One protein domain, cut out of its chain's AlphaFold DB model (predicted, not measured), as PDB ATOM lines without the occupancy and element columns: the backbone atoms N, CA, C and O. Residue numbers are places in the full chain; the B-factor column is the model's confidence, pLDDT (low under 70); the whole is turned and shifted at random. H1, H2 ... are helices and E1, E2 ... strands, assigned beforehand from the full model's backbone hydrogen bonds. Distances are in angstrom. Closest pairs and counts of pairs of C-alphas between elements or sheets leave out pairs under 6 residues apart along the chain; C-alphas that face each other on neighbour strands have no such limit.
ATOM      1  N   ASN A   4     105.883 120.512 110.763       89.75
ATOM      2  CA  ASN A   4     106.101 121.936 110.591       89.75
ATOM      3  C   ASN A   4     104.855 122.659 110.074       89.75
ATOM      4  O   ASN A   4     104.766 123.866 110.255       89.75
ATOM      5  N   ASP A   5     103.881 121.990 109.449       91.50
ATOM      6  CA  ASP A   5     102.669 122.644 108.942       91.50
ATOM      7  C   ASP A   5     101.686 123.027 110.058       91.50
ATOM      8  O   ASP A   5     100.955 124.011 109.909       91.50
ATOM      9  N   TYR A   6     101.663 122.286 111.171       92.12
ATOM     10  CA  TYR A   6     100.630 122.424 112.208       92.12
ATOM     11  C   TYR A   6     101.158 122.621 113.631       92.12
ATOM     12  O   TYR A   6     100.391 123.071 114.478       92.12
ATOM     13  N   ILE A   7     102.434 122.346 113.905       96.62
ATOM     14  CA  ILE A   7     103.066 122.679 115.183       96.62
ATOM     15  C   ILE A   7     103.752 124.029 115.021       96.62
ATOM     16  O   ILE A   7     104.776 124.139 114.352       96.62
ATOM     17  N   LYS A   8     103.140 125.085 115.561       96.69
ATOM     18  CA  LYS A   8     103.641 126.463 115.419       96.69
ATOM     19  C   LYS A   8     104.012 127.093 116.748       96.69
ATOM     20  O   LYS A   8     104.817 128.022 116.783       96.69
ATOM     21  N   THR A   9     103.406 126.611 117.819       97.12
ATOM     22  CA  THR A   9     103.535 127.177 119.154       97.12
ATOM     23  C   THR A   9     103.866 126.095 120.171       97.12
ATOM     24  O   THR A   9     103.636 124.910 119.921       97.12
ATOM     25  N   TYR A  10     104.331 126.495 121.353       96.31
ATOM     26  CA  TYR A  10     104.489 125.569 122.477       96.31
ATOM     27  C   TYR A  10     103.172 124.907 122.888       96.31
ATOM     28  O   TYR A  10     103.171 123.783 123.381       96.31
ATOM     29  N   GLU A  11     102.034 125.571 122.669       96.38
ATOM     30  CA  GLU A  11     100.723 124.960 122.893       96.38
ATOM     31  C   GLU A  11     100.448 123.812 121.907       96.38
ATOM     32  O   GLU A  11      99.787 122.839 122.255       96.38
ATOM     33  N   ASP A  12     100.946 123.897 120.674       97.12
ATOM     34  CA  ASP A  12     100.834 122.800 119.709       97.12
ATOM     35  C   ASP A  12     101.814 121.668 120.024       97.12
ATOM     36  O   ASP A  12     101.460 120.493 119.894       97.12
ATOM     37  N   LEU A  13     103.022 122.025 120.472       96.88
ATOM     38  CA  LEU A  13     104.047 121.072 120.891       96.88
ATOM     39  C   LEU A  13     103.596 120.277 122.121       96.88
ATOM     40  O   LEU A  13     103.722 119.057 122.148       96.88
ATOM     41  N   SER A  14     102.966 120.934 123.098       96.56
ATOM     42  CA  SER A  14     102.460 120.279 124.309       96.56
ATOM     43  C   SER A  14     101.386 119.223 124.035       96.56
ATOM     44  O   SER A  14     101.178 118.313 124.832       96.56
ATOM     45  N   ARG A  15     100.721 119.292 122.877       96.56
ATOM     46  CA  ARG A  15      99.770 118.261 122.438       96.56
ATOM     47  C   ARG A  15     100.458 116.971 121.987       96.56
ATOM     48  O   ARG A  15      99.764 115.966 121.865       96.56
ATOM     49  N   GLN A  16     101.771 116.989 121.746       97.12
ATOM     50  CA  GLN A  16     102.540 115.810 121.332       97.12
ATOM     51  C   GLN A  16     103.034 114.968 122.514       97.12
ATOM     52  O   GLN A  16     103.367 113.810 122.313       97.12
ATOM     53  N   VAL A  17     103.039 115.508 123.740       97.25
ATOM     54  CA  VAL A  17     103.646 114.843 124.914       97.25
ATOM     55  C   VAL A  17     102.644 114.117 125.824       97.25
ATOM     56  O   VAL A  17     102.936 113.734 126.961       97.25
ATOM     57  N   GLY A  18     101.416 113.949 125.329       95.12
ATOM     58  CA  GLY A  18     100.321 113.303 126.045       95.12
ATOM     59  C   GLY A  18      99.864 114.072 127.291       95.12
ATOM     60  O   GLY A  18      99.546 115.260 127.236       95.12
ATOM     61  N   GLY A  19      99.724 113.370 128.416       96.25
ATOM     62  CA  GLY A  19      99.331 113.960 129.693       96.25
ATOM     63  C   GLY A  19     100.473 114.756 130.320       96.25
ATOM     64  O   GLY A  19     101.597 114.271 130.385       96.25
ATOM     65  N   MET A  20     100.162 115.950 130.831       97.12
ATOM     66  CA  MET A  20     101.139 116.842 131.461       97.12
ATOM     67  C   MET A  20     100.710 117.258 132.866       97.12
ATOM     68  O   MET A  20      99.562 117.655 133.083       97.12
ATOM     69  N   VAL A  21     101.647 117.228 133.816       97.88
ATOM     70  CA  VAL A  21     101.439 117.692 135.196       97.88
ATOM     71  C   VAL A  21     102.566 118.635 135.600       97.88
ATOM     72  O   VAL A  21     103.727 118.244 135.618       97.88
ATOM     73  N   LEU A  22     102.220 119.872 135.973       97.44
ATOM     74  CA  LEU A  22     103.178 120.817 136.550       97.44
ATOM     75  C   LEU A  22     103.678 120.290 137.901       97.44
ATOM     76  O   LEU A  22     102.881 120.090 138.821       97.44
ATOM     77  N   ALA A  23     104.988 120.101 138.029       97.50
ATOM     78  CA  ALA A  23     105.608 119.446 139.175       97.50
ATOM     79  C   ALA A  23     106.972 120.064 139.522       97.50
ATOM     80  O   ALA A  23     107.962 119.356 139.629       97.50
ATOM     81  N   ASN A  24     107.042 121.379 139.741       97.06
ATOM     82  CA  ASN A  24     108.315 122.089 139.962       97.06
ATOM     83  C   ASN A  24     109.204 121.508 141.078       97.06
ATOM     84  O   ASN A  24     110.423 121.510 140.950       97.06
ATOM     85  N   GLU A  25     108.614 120.967 142.146       97.31
ATOM     86  CA  GLU A  25     109.373 120.351 143.248       97.31
ATOM     87  C   GLU A  25     110.123 119.068 142.830       97.31
ATOM     88  O   GLU A  25     111.022 118.621 143.549       97.31
ATOM     89  N   ILE A  26     109.809 118.487 141.660       96.69
ATOM     90  CA  ILE A  26     110.529 117.336 141.090       96.69
ATOM     91  C   ILE A  26     112.007 117.659 140.846       96.69
ATOM     92  O   ILE A  26     112.835 116.760 140.906       96.69
ATOM     93  N   ALA A  27     112.360 118.938 140.682       95.00
ATOM     94  CA  ALA A  27     113.740 119.391 140.512       95.00
ATOM     95  C   ALA A  27     114.654 119.063 141.711       95.00
ATOM     96  O   ALA A  27     115.875 119.115 141.598       95.00
ATOM     97  N   SER A  28     114.081 118.731 142.874       96.69
ATOM     98  CA  SER A  28     114.839 118.271 144.047       96.69
ATOM     99  C   SER A  28     115.295 116.807 143.958       96.69
ATOM    100  O   SER A  28     116.087 116.358 144.791       96.69
ATOM    101  N   ARG A  29     114.781 116.054 142.979       96.94
ATOM    102  CA  ARG A  29     115.107 114.646 142.741       96.94
ATOM    103  C   ARG A  29     116.326 114.508 141.818       96.94
ATOM    104  O   ARG A  29     116.672 115.455 141.114       96.94
ATOM    105  N   PRO A  30     117.017 113.355 141.834       96.12
ATOM    106  CA  PRO A  30     118.116 113.101 140.910       96.12
ATOM    107  C   PRO A  30     117.572 112.873 139.493       96.12
ATOM    108  O   PRO A  30     117.191 111.761 139.143       96.12
ATOM    109  N   LEU A  31     117.527 113.943 138.703       97.75
ATOM    110  CA  LEU A  31     117.100 113.918 137.306       97.75
ATOM    111  C   LEU A  31     118.306 113.710 136.378       97.75
ATOM    112  O   LEU A  31     119.297 114.438 136.478       97.75
ATOM    113  N   GLU A  32     118.219 112.744 135.468       98.12
ATOM    114  CA  GLU A  32     119.186 112.551 134.384       98.12
ATOM    115  C   GLU A  32     118.756 113.354 133.157       98.12
ATOM    116  O   GLU A  32     117.615 113.248 132.722       98.12
ATOM    117  N   LEU A  33     119.654 114.163 132.593       98.25
ATOM    118  CA  LEU A  33     119.400 114.871 131.339       98.25
ATOM    119  C   LEU A  33     119.522 113.892 130.165       98.25
ATOM    120  O   LEU A  33     120.601 113.344 129.942       98.25
ATOM    121  N   ILE A  34     118.439 113.715 129.408       98.25
ATOM    122  CA  ILE A  34     118.381 112.782 128.273       98.25
ATOM    123  C   ILE A  34     118.208 113.478 126.914       98.25
ATOM    124  O   ILE A  34     118.435 112.837 125.891       98.25
ATOM    125  N   ASN A  35     117.842 114.767 126.886       97.81
ATOM    126  CA  ASN A  35     117.789 115.590 125.671       97.81
ATOM    127  C   ASN A  35     117.998 117.079 125.967       97.81
ATOM    128  O   ASN A  35     117.718 117.525 127.081       97.81
ATOM    129  N   GLY A  36     118.438 117.828 124.955       96.06
ATOM    130  CA  GLY A  36     118.707 119.262 125.047       96.06
ATOM    131  C   GLY A  36     119.974 119.603 125.835       96.06
ATOM    132  O   GLY A  36     120.830 118.751 126.094       96.06
ATOM    133  N   ASP A  37     120.092 120.870 126.222       95.00
ATOM    134  CA  ASP A  37     121.192 121.402 127.025       95.00
ATOM    135  C   ASP A  37     120.685 122.281 128.182       95.00
ATOM    136  O   ASP A  37     119.496 122.550 128.319       95.00
ATOM    137  N   LEU A  38     121.590 122.676 129.078       94.25
ATOM    138  CA  LEU A  38     121.266 123.470 130.268       94.25
ATOM    139  C   LEU A  38     121.888 124.867 130.196       94.25
ATOM    140  O   LEU A  38     122.298 125.417 131.222       94.25
ATOM    141  N   ASP A  39     121.994 125.431 128.991       93.31
ATOM    142  CA  ASP A  39     122.551 126.771 128.802       93.31
ATOM    143  C   ASP A  39     121.619 127.858 129.369       93.31
ATOM    144  O   ASP A  39     122.084 128.928 129.782       93.31
ATOM    145  N   ASN A  40     120.316 127.565 129.456       93.00
ATOM    146  CA  ASN A  40     119.284 128.447 130.001       93.00
ATOM    147  C   ASN A  40     118.760 127.981 131.372       93.00
ATOM    148  O   ASN A  40     118.836 126.814 131.754       93.00
ATOM    149  N   GLU A  41     118.187 128.920 132.128       94.31
ATOM    150  CA  GLU A  41     117.514 128.625 133.396       94.31
ATOM    151  C   GLU A  41     116.170 127.925 133.149       94.31
ATOM    152  O   GLU A  41     115.331 128.426 132.404       94.31
ATOM    153  N   ILE A  42     115.935 126.799 133.828       96.88
ATOM    154  CA  ILE A  42     114.648 126.097 133.792       96.88
ATOM    155  C   ILE A  42     113.683 126.723 134.806       96.88
ATOM    156  O   ILE A  42     113.901 126.654 136.018       96.88
ATOM    157  N   PHE A  43     112.581 127.290 134.316       95.75
ATOM    158  CA  PHE A  43     111.561 127.961 135.129       95.75
ATOM    159  C   PHE A  43     110.444 127.031 135.602       95.75
ATOM    160  O   PHE A  43     109.834 127.275 136.650       95.75
ATOM    161  N   GLN A  44     110.117 126.002 134.820       96.88
ATOM    162  CA  GLN A  44     109.029 125.073 135.128       96.88
ATOM    163  C   GLN A  44     109.399 123.648 134.739       96.88
ATOM    164  O   GLN A  44     110.099 123.427 133.754       96.88
ATOM    165  N   TYR A  45     108.873 122.692 135.499       98.25
ATOM    166  CA  TYR A  45     109.053 121.265 135.255       98.25
ATOM    167  C   TYR A  45     107.687 120.617 135.079       98.25
ATOM    168  O   TYR A  45     106.827 120.715 135.962       98.25
ATOM    169  N   PHE A  46     107.487 119.947 133.951       98.38
ATOM    170  CA  PHE A  46     106.275 119.187 133.673       98.38
ATOM    171  C   PHE A  46     106.600 117.706 133.599       98.38
ATOM    172  O   PHE A  46     107.404 117.304 132.771       98.38
ATOM    173  N   ILE A  47     105.938 116.888 134.416       98.56
ATOM    174  CA  ILE A  47     105.922 115.443 134.185       98.56
ATOM    175  C   ILE A  47     105.070 115.204 132.939       98.56
ATOM    176  O   ILE A  47     103.921 115.658 132.895       98.56
ATOM    177  N   ILE A  48     105.634 114.508 131.957       98.62
ATOM    178  CA  ILE A  48     104.994 114.181 130.684       98.62
ATOM    179  C   ILE A  48     104.841 112.668 130.540       98.62
ATOM    180  O   ILE A  48     105.637 111.901 131.081       98.62
ATOM    181  N   SER A  49     103.796 112.226 129.842       97.88
ATOM    182  CA  SER A  49     103.549 110.792 129.645       97.88
ATOM    183  C   SER A  49     104.244 110.210 128.420       97.88
ATOM    184  O   SER A  49     104.420 108.999 128.363       97.88
ATOM    185  N   ASP A  50     104.557 111.049 127.432       98.12
ATOM    186  CA  ASP A  50     105.154 110.635 126.164       98.12
ATOM    187  C   ASP A  50     106.277 111.618 125.785       98.12
ATOM    188  O   ASP A  50     105.984 112.770 125.454       98.12
ATOM    189  N   PRO A  51     107.557 111.231 125.915       98.06
ATOM    190  CA  PRO A  51     108.680 112.094 125.575       98.06
ATOM    191  C   PRO A  51     109.081 112.001 124.098       98.06
ATOM    192  O   PRO A  51     109.832 112.862 123.644       98.06
ATOM    193  N   ASP A  52     108.612 110.991 123.356       98.00
ATOM    194  CA  ASP A  52     109.233 110.539 122.104       98.00
ATOM    195  C   ASP A  52     109.330 111.672 121.081       98.00
ATOM    196  O   ASP A  52     110.392 111.910 120.510       98.00
ATOM    197  N   PHE A  53     108.260 112.456 120.926       97.62
ATOM    198  CA  PHE A  53     108.262 113.580 119.992       97.62
ATOM    199  C   PHE A  53     109.329 114.629 120.332       97.62
ATOM    200  O   PHE A  53     109.969 115.164 119.430       97.62
ATOM    201  N   LEU A  54     109.533 114.936 121.618       97.81
ATOM    202  CA  LEU A  54     110.562 115.897 122.020       97.81
ATOM    203  C   LEU A  54     111.958 115.345 121.736       97.81
ATOM    204  O   LEU A  54     112.791 116.073 121.209       97.81
ATOM    205  N   LEU A  55     112.190 114.069 122.056       97.94
ATOM    206  CA  LEU A  55     113.485 113.411 121.873       97.94
ATOM    207  C   LEU A  55     113.862 113.256 120.393       97.94
ATOM    208  O   LEU A  55     115.037 113.332 120.044       97.94
ATOM    209  N   GLU A  56     112.879 112.996 119.531       97.31
ATOM    210  CA  GLU A  56     113.107 112.713 118.113       97.31
ATOM    211  C   GLU A  56     113.155 113.970 117.242       97.31
ATOM    212  O   GLU A  56     113.837 113.948 116.219       97.31
ATOM    213  N   HIS A  57     112.438 115.033 117.627       97.00
ATOM    214  CA  HIS A  57     112.166 116.172 116.741       97.00
ATOM    215  C   HIS A  57     112.526 117.535 117.320       97.00
ATOM    216  O   HIS A  57     112.248 118.547 116.680       97.00
ATOM    217  N   THR A  58     113.074 117.608 118.535       96.81
ATOM    218  CA  THR A  58     113.421 118.887 119.165       96.81
ATOM    219  C   THR A  58     114.708 118.783 119.970       96.81
ATOM    220  O   THR A  58     115.091 117.705 120.417       96.81
ATOM    221  N   ASP A  59     115.313 119.931 120.252       96.50
ATOM    222  CA  ASP A  59     116.408 120.044 121.221       96.50
ATOM    223  C   ASP A  59     115.894 120.493 122.606       96.50
ATOM    224  O   ASP A  59     116.633 121.064 123.406       96.50
ATOM    225  N   GLU A  60     114.607 120.260 122.901       97.69
ATOM    226  CA  GLU A  60     114.010 120.615 124.189       97.69
ATOM    227  C   GLU A  60     114.646 119.841 125.344       97.69
ATOM    228  O   GLU A  60     114.985 118.658 125.230       97.69
ATOM    229  N   VAL A  61     114.717 120.495 126.503       98.12
ATOM    230  CA  VAL A  61     115.288 119.913 127.716       98.12
ATOM    231  C   VAL A  61     114.361 118.839 128.272       98.12
ATOM    232  O   VAL A  61     113.298 119.136 128.824       98.12
ATOM    233  N   VAL A  62     114.786 117.581 128.183       98.44
ATOM    234  CA  VAL A  62     114.053 116.446 128.755       98.44
ATOM    235  C   VAL A  62     114.934 115.728 129.759       98.44
ATOM    236  O   VAL A  62     116.080 115.376 129.472       98.44
ATOM    237  N   PHE A  63     114.372 115.483 130.936       98.62
ATOM    238  CA  PHE A  63     114.988 114.680 131.973       98.62
ATOM    239  C   PHE A  63     114.243 113.366 132.198       98.62
ATOM    240  O   PHE A  63     113.035 113.278 131.967       98.62
ATOM    241  N   GLN A  64     114.951 112.383 132.742       98.44
ATOM    242  CA  GLN A  64     114.388 111.156 133.284       98.44
ATOM    243  C   GLN A  64     114.638 111.076 134.794       98.44
ATOM    244  O   GLN A  64     115.734 111.355 135.277       98.44
ATOM    245  N   ASP A  65     113.622 110.664 135.547       98.19
ATOM    246  CA  ASP A  65     113.789 110.159 136.909       98.19
ATOM    247  C   ASP A  65     113.794 108.628 136.857       98.19
ATOM    248  O   ASP A  65     112.735 108.011 136.734       98.19
ATOM    249  N   GLU A  66     114.977 108.009 136.918       96.62
ATOM    250  CA  GLU A  66     115.115 106.547 136.811       96.62
ATOM    251  C   GLU A  66     114.379 105.788 137.931       96.62
ATOM    252  O   GLU A  66     113.934 104.659 137.733       96.62
ATOM    253  N   GLU A  67     114.253 106.378 139.126       97.62
ATOM    254  CA  GLU A  67     113.634 105.710 140.280       97.62
ATOM    255  C   GLU A  67     112.112 105.604 140.123       97.62
ATOM    256  O   GLU A  67     111.520 104.588 140.493       97.62
ATOM    257  N   LEU A  68     111.477 106.658 139.604       96.94
ATOM    258  CA  LEU A  68     110.026 106.718 139.426       96.94
ATOM    259  C   LEU A  68     109.566 106.366 138.010       96.94
ATOM    260  O   LEU A  68     108.357 106.275 137.801       96.94
ATOM    261  N   ASP A  69     110.502 106.166 137.081       97.31
ATOM    262  CA  ASP A  69     110.233 105.941 135.658       97.31
ATOM    263  C   ASP A  69     109.365 107.068 135.068       97.31
ATOM    264  O   ASP A  69     108.305 106.851 134.477       97.31
ATOM    265  N   LEU A  70     109.783 108.312 135.330       98.12
ATOM    266  CA  LEU A  70     109.091 109.522 134.886       98.12
ATOM    267  C   LEU A  70     109.940 110.304 133.891       98.12
ATOM    268  O   LEU A  70     111.154 110.422 134.061       98.12
ATOM    269  N   TYR A  71     109.266 110.934 132.933       98.56
ATOM    270  CA  TYR A  71     109.858 111.902 132.017       98.56
ATOM    271  C   TYR A  71     109.433 113.313 132.398       98.56
ATOM    272  O   TYR A  71     108.266 113.561 132.713       98.56
ATOM    273  N   ILE A  72     110.390 114.236 132.397       98.62
ATOM    274  CA  ILE A  72     110.187 115.618 132.810       98.62
ATOM    275  C   ILE A  72     110.631 116.542 131.680       98.62
ATOM    276  O   ILE A  72     111.801 116.553 131.315       98.62
ATOM    277  N   TRP A  73     109.717 117.363 131.175       98.50
ATOM    278  CA  TRP A  73     110.037 118.458 130.266       98.50
ATOM    279  C   TRP A  73     110.388 119.714 131.070       98.50
ATOM    280  O   TRP A  73     109.571 120.203 131.864       98.50
ATOM    281  N   GLY A  74     111.616 120.201 130.898       98.00
ATOM    282  CA  GLY A  74     112.099 121.457 131.460       98.00
ATOM    283  C   GLY A  74     111.793 122.628 130.530       98.00
ATOM    284  O   GLY A  74     112.142 122.597 129.357       98.00
ATOM    285  N   ILE A  75     111.151 123.666 131.063       96.88
ATOM    286  CA  ILE A  75     110.750 124.857 130.309       96.88
ATOM    287  C   ILE A  75     111.679 126.023 130.633       96.88
ATOM    288  O   ILE A  75     111.748 126.448 131.790       96.88
ATOM    289  N   ASP A  76     112.330 126.575 129.614       93.88
ATOM    290  CA  ASP A  76     113.350 127.623 129.736       93.88
ATOM    291  C   ASP A  76     112.863 129.039 129.361       93.88
ATOM    292  O   ASP A  76     113.617 130.012 129.415       93.88
ATOM    293  N   HIS A  77     111.577 129.197 129.035       88.56
ATOM    294  CA  HIS A  77     110.960 130.490 128.740       88.56
ATOM    295  C   HIS A  77     109.938 130.899 129.812       88.56
ATOM    296  O   HIS A  77     109.219 130.082 130.387       88.56
ATOM    297  N   PHE A  78     109.832 132.207 130.069       85.94
ATOM    298  CA  PHE A  78     108.980 132.761 131.126       85.94
ATOM    299  C   PHE A  78     108.085 133.909 130.636       85.94
ATOM    300  O   PHE A  78     108.451 134.701 129.767       85.94
ATOM    301  N   GLY A  79     106.900 134.036 131.240       86.19
ATOM    302  CA  GLY A  79     106.058 135.237 131.160       86.19
ATOM    303  C   GLY A  79     105.150 135.368 129.930       86.19
ATOM    304  O   GLY A  79     104.288 136.246 129.925       86.19
ATOM    305  N   THR A  80     105.279 134.494 128.926       91.38
ATOM    306  CA  THR A  80     104.406 134.463 127.737       91.38
ATOM    307  C   THR A  80     103.576 133.182 127.729       91.38
ATOM    308  O   THR A  80     104.091 132.105 128.010       91.38
TER     309      THR A  80
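This is residues 4 to 80 of the 91 residues of an uncharacterized protein of Criibacterium bergeronii (UniProt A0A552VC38). One twisted antiparallel sheet of five short strands makes the body, with the short helix H2 packed on one of its faces; H1 and H3 lie toward the other end of the longest axis, where H3 only grazes the sheet and H1 is off it. The sheet runs E1, E3, E5, E4, E2, with E5 in its middle. The printed part has 77 residues with three named helices and five named strands, in the order H1 E1 H2 E2 E3 H3 E4 E5, class mixed. It is compact, with a radius of gyration of the C-alphas of 11.9 A and spans of 37 by 25 by 21 A.

Start with the sheet's longest strand: find C-alpha 70 at (109.091, 109.522, 134.886), from which E5 runs 16.1 A to C-alpha 75 at (110.750, 124.857, 130.309). E3 is residues 44 to 48, 12.4 A; E4 is 62 to 65, 10.3 A; E2 is 32 to 35, 9.3 A; E1 is 20 to 22, 6.8 A. For the helices, find C-alpha 10 at (104.489, 125.569, 122.477), where H1 begins; it ends at residue 16, 10.0 A on. H2 is residues 24 to 28, 8.6 A, and H3 is 52 to 57, 8.3 A.

Look first between E3 and E5, antiparallel at 145 degrees, where N 46 and O 73 are 3.0 A apart. E4 and E5 form a hairpin, with N 63 and O 72 at 2.8 A. At the edges, E2 pairs with E4 (N 64 and O 32, 2.8 A) and E1 with E3 (N 21 and O 47, 2.9 A). The sheet is strongly twisted, only just, with C-alphas up to 4.3 A off its best plane. H2 is on the sheet at a height of 8.1 A, only just over E5 with 3 of its 5 C-alphas; its closest C-alpha to E3 is that of Asn 24, 4.8 A from Tyr 45. E3, H3 and E4 form a split strand-helix-strand unit, two strands running the same way with E5 between them, and its crossover is right-handed. H3 only grazes the sheet, with residues 54 to 56. H1 and H3 are close but not clearly touching: their closest C-alphas, of Gln 16 and Phe 53, are 6.3 A apart. H1 is only just not on the sheet, with 4 pairs of C-alphas within 10 A. In H3 every O i to N i+4 pair is within hydrogen-bond range; H1 has 1 of 3, and 3 of 4 O i to N i+3 pairs, while H2 has 0 of 1, and 2 of 2.

The two C-alphas farthest apart, of Asp 5 and Ser 28, are 37.4 A apart. The printed part has no cut and no long link; E2 to E3, with 8 residues between, is short, and the other links are tight. The mean pLDDT of the printed part is 96.4, and no printed residue is under 70.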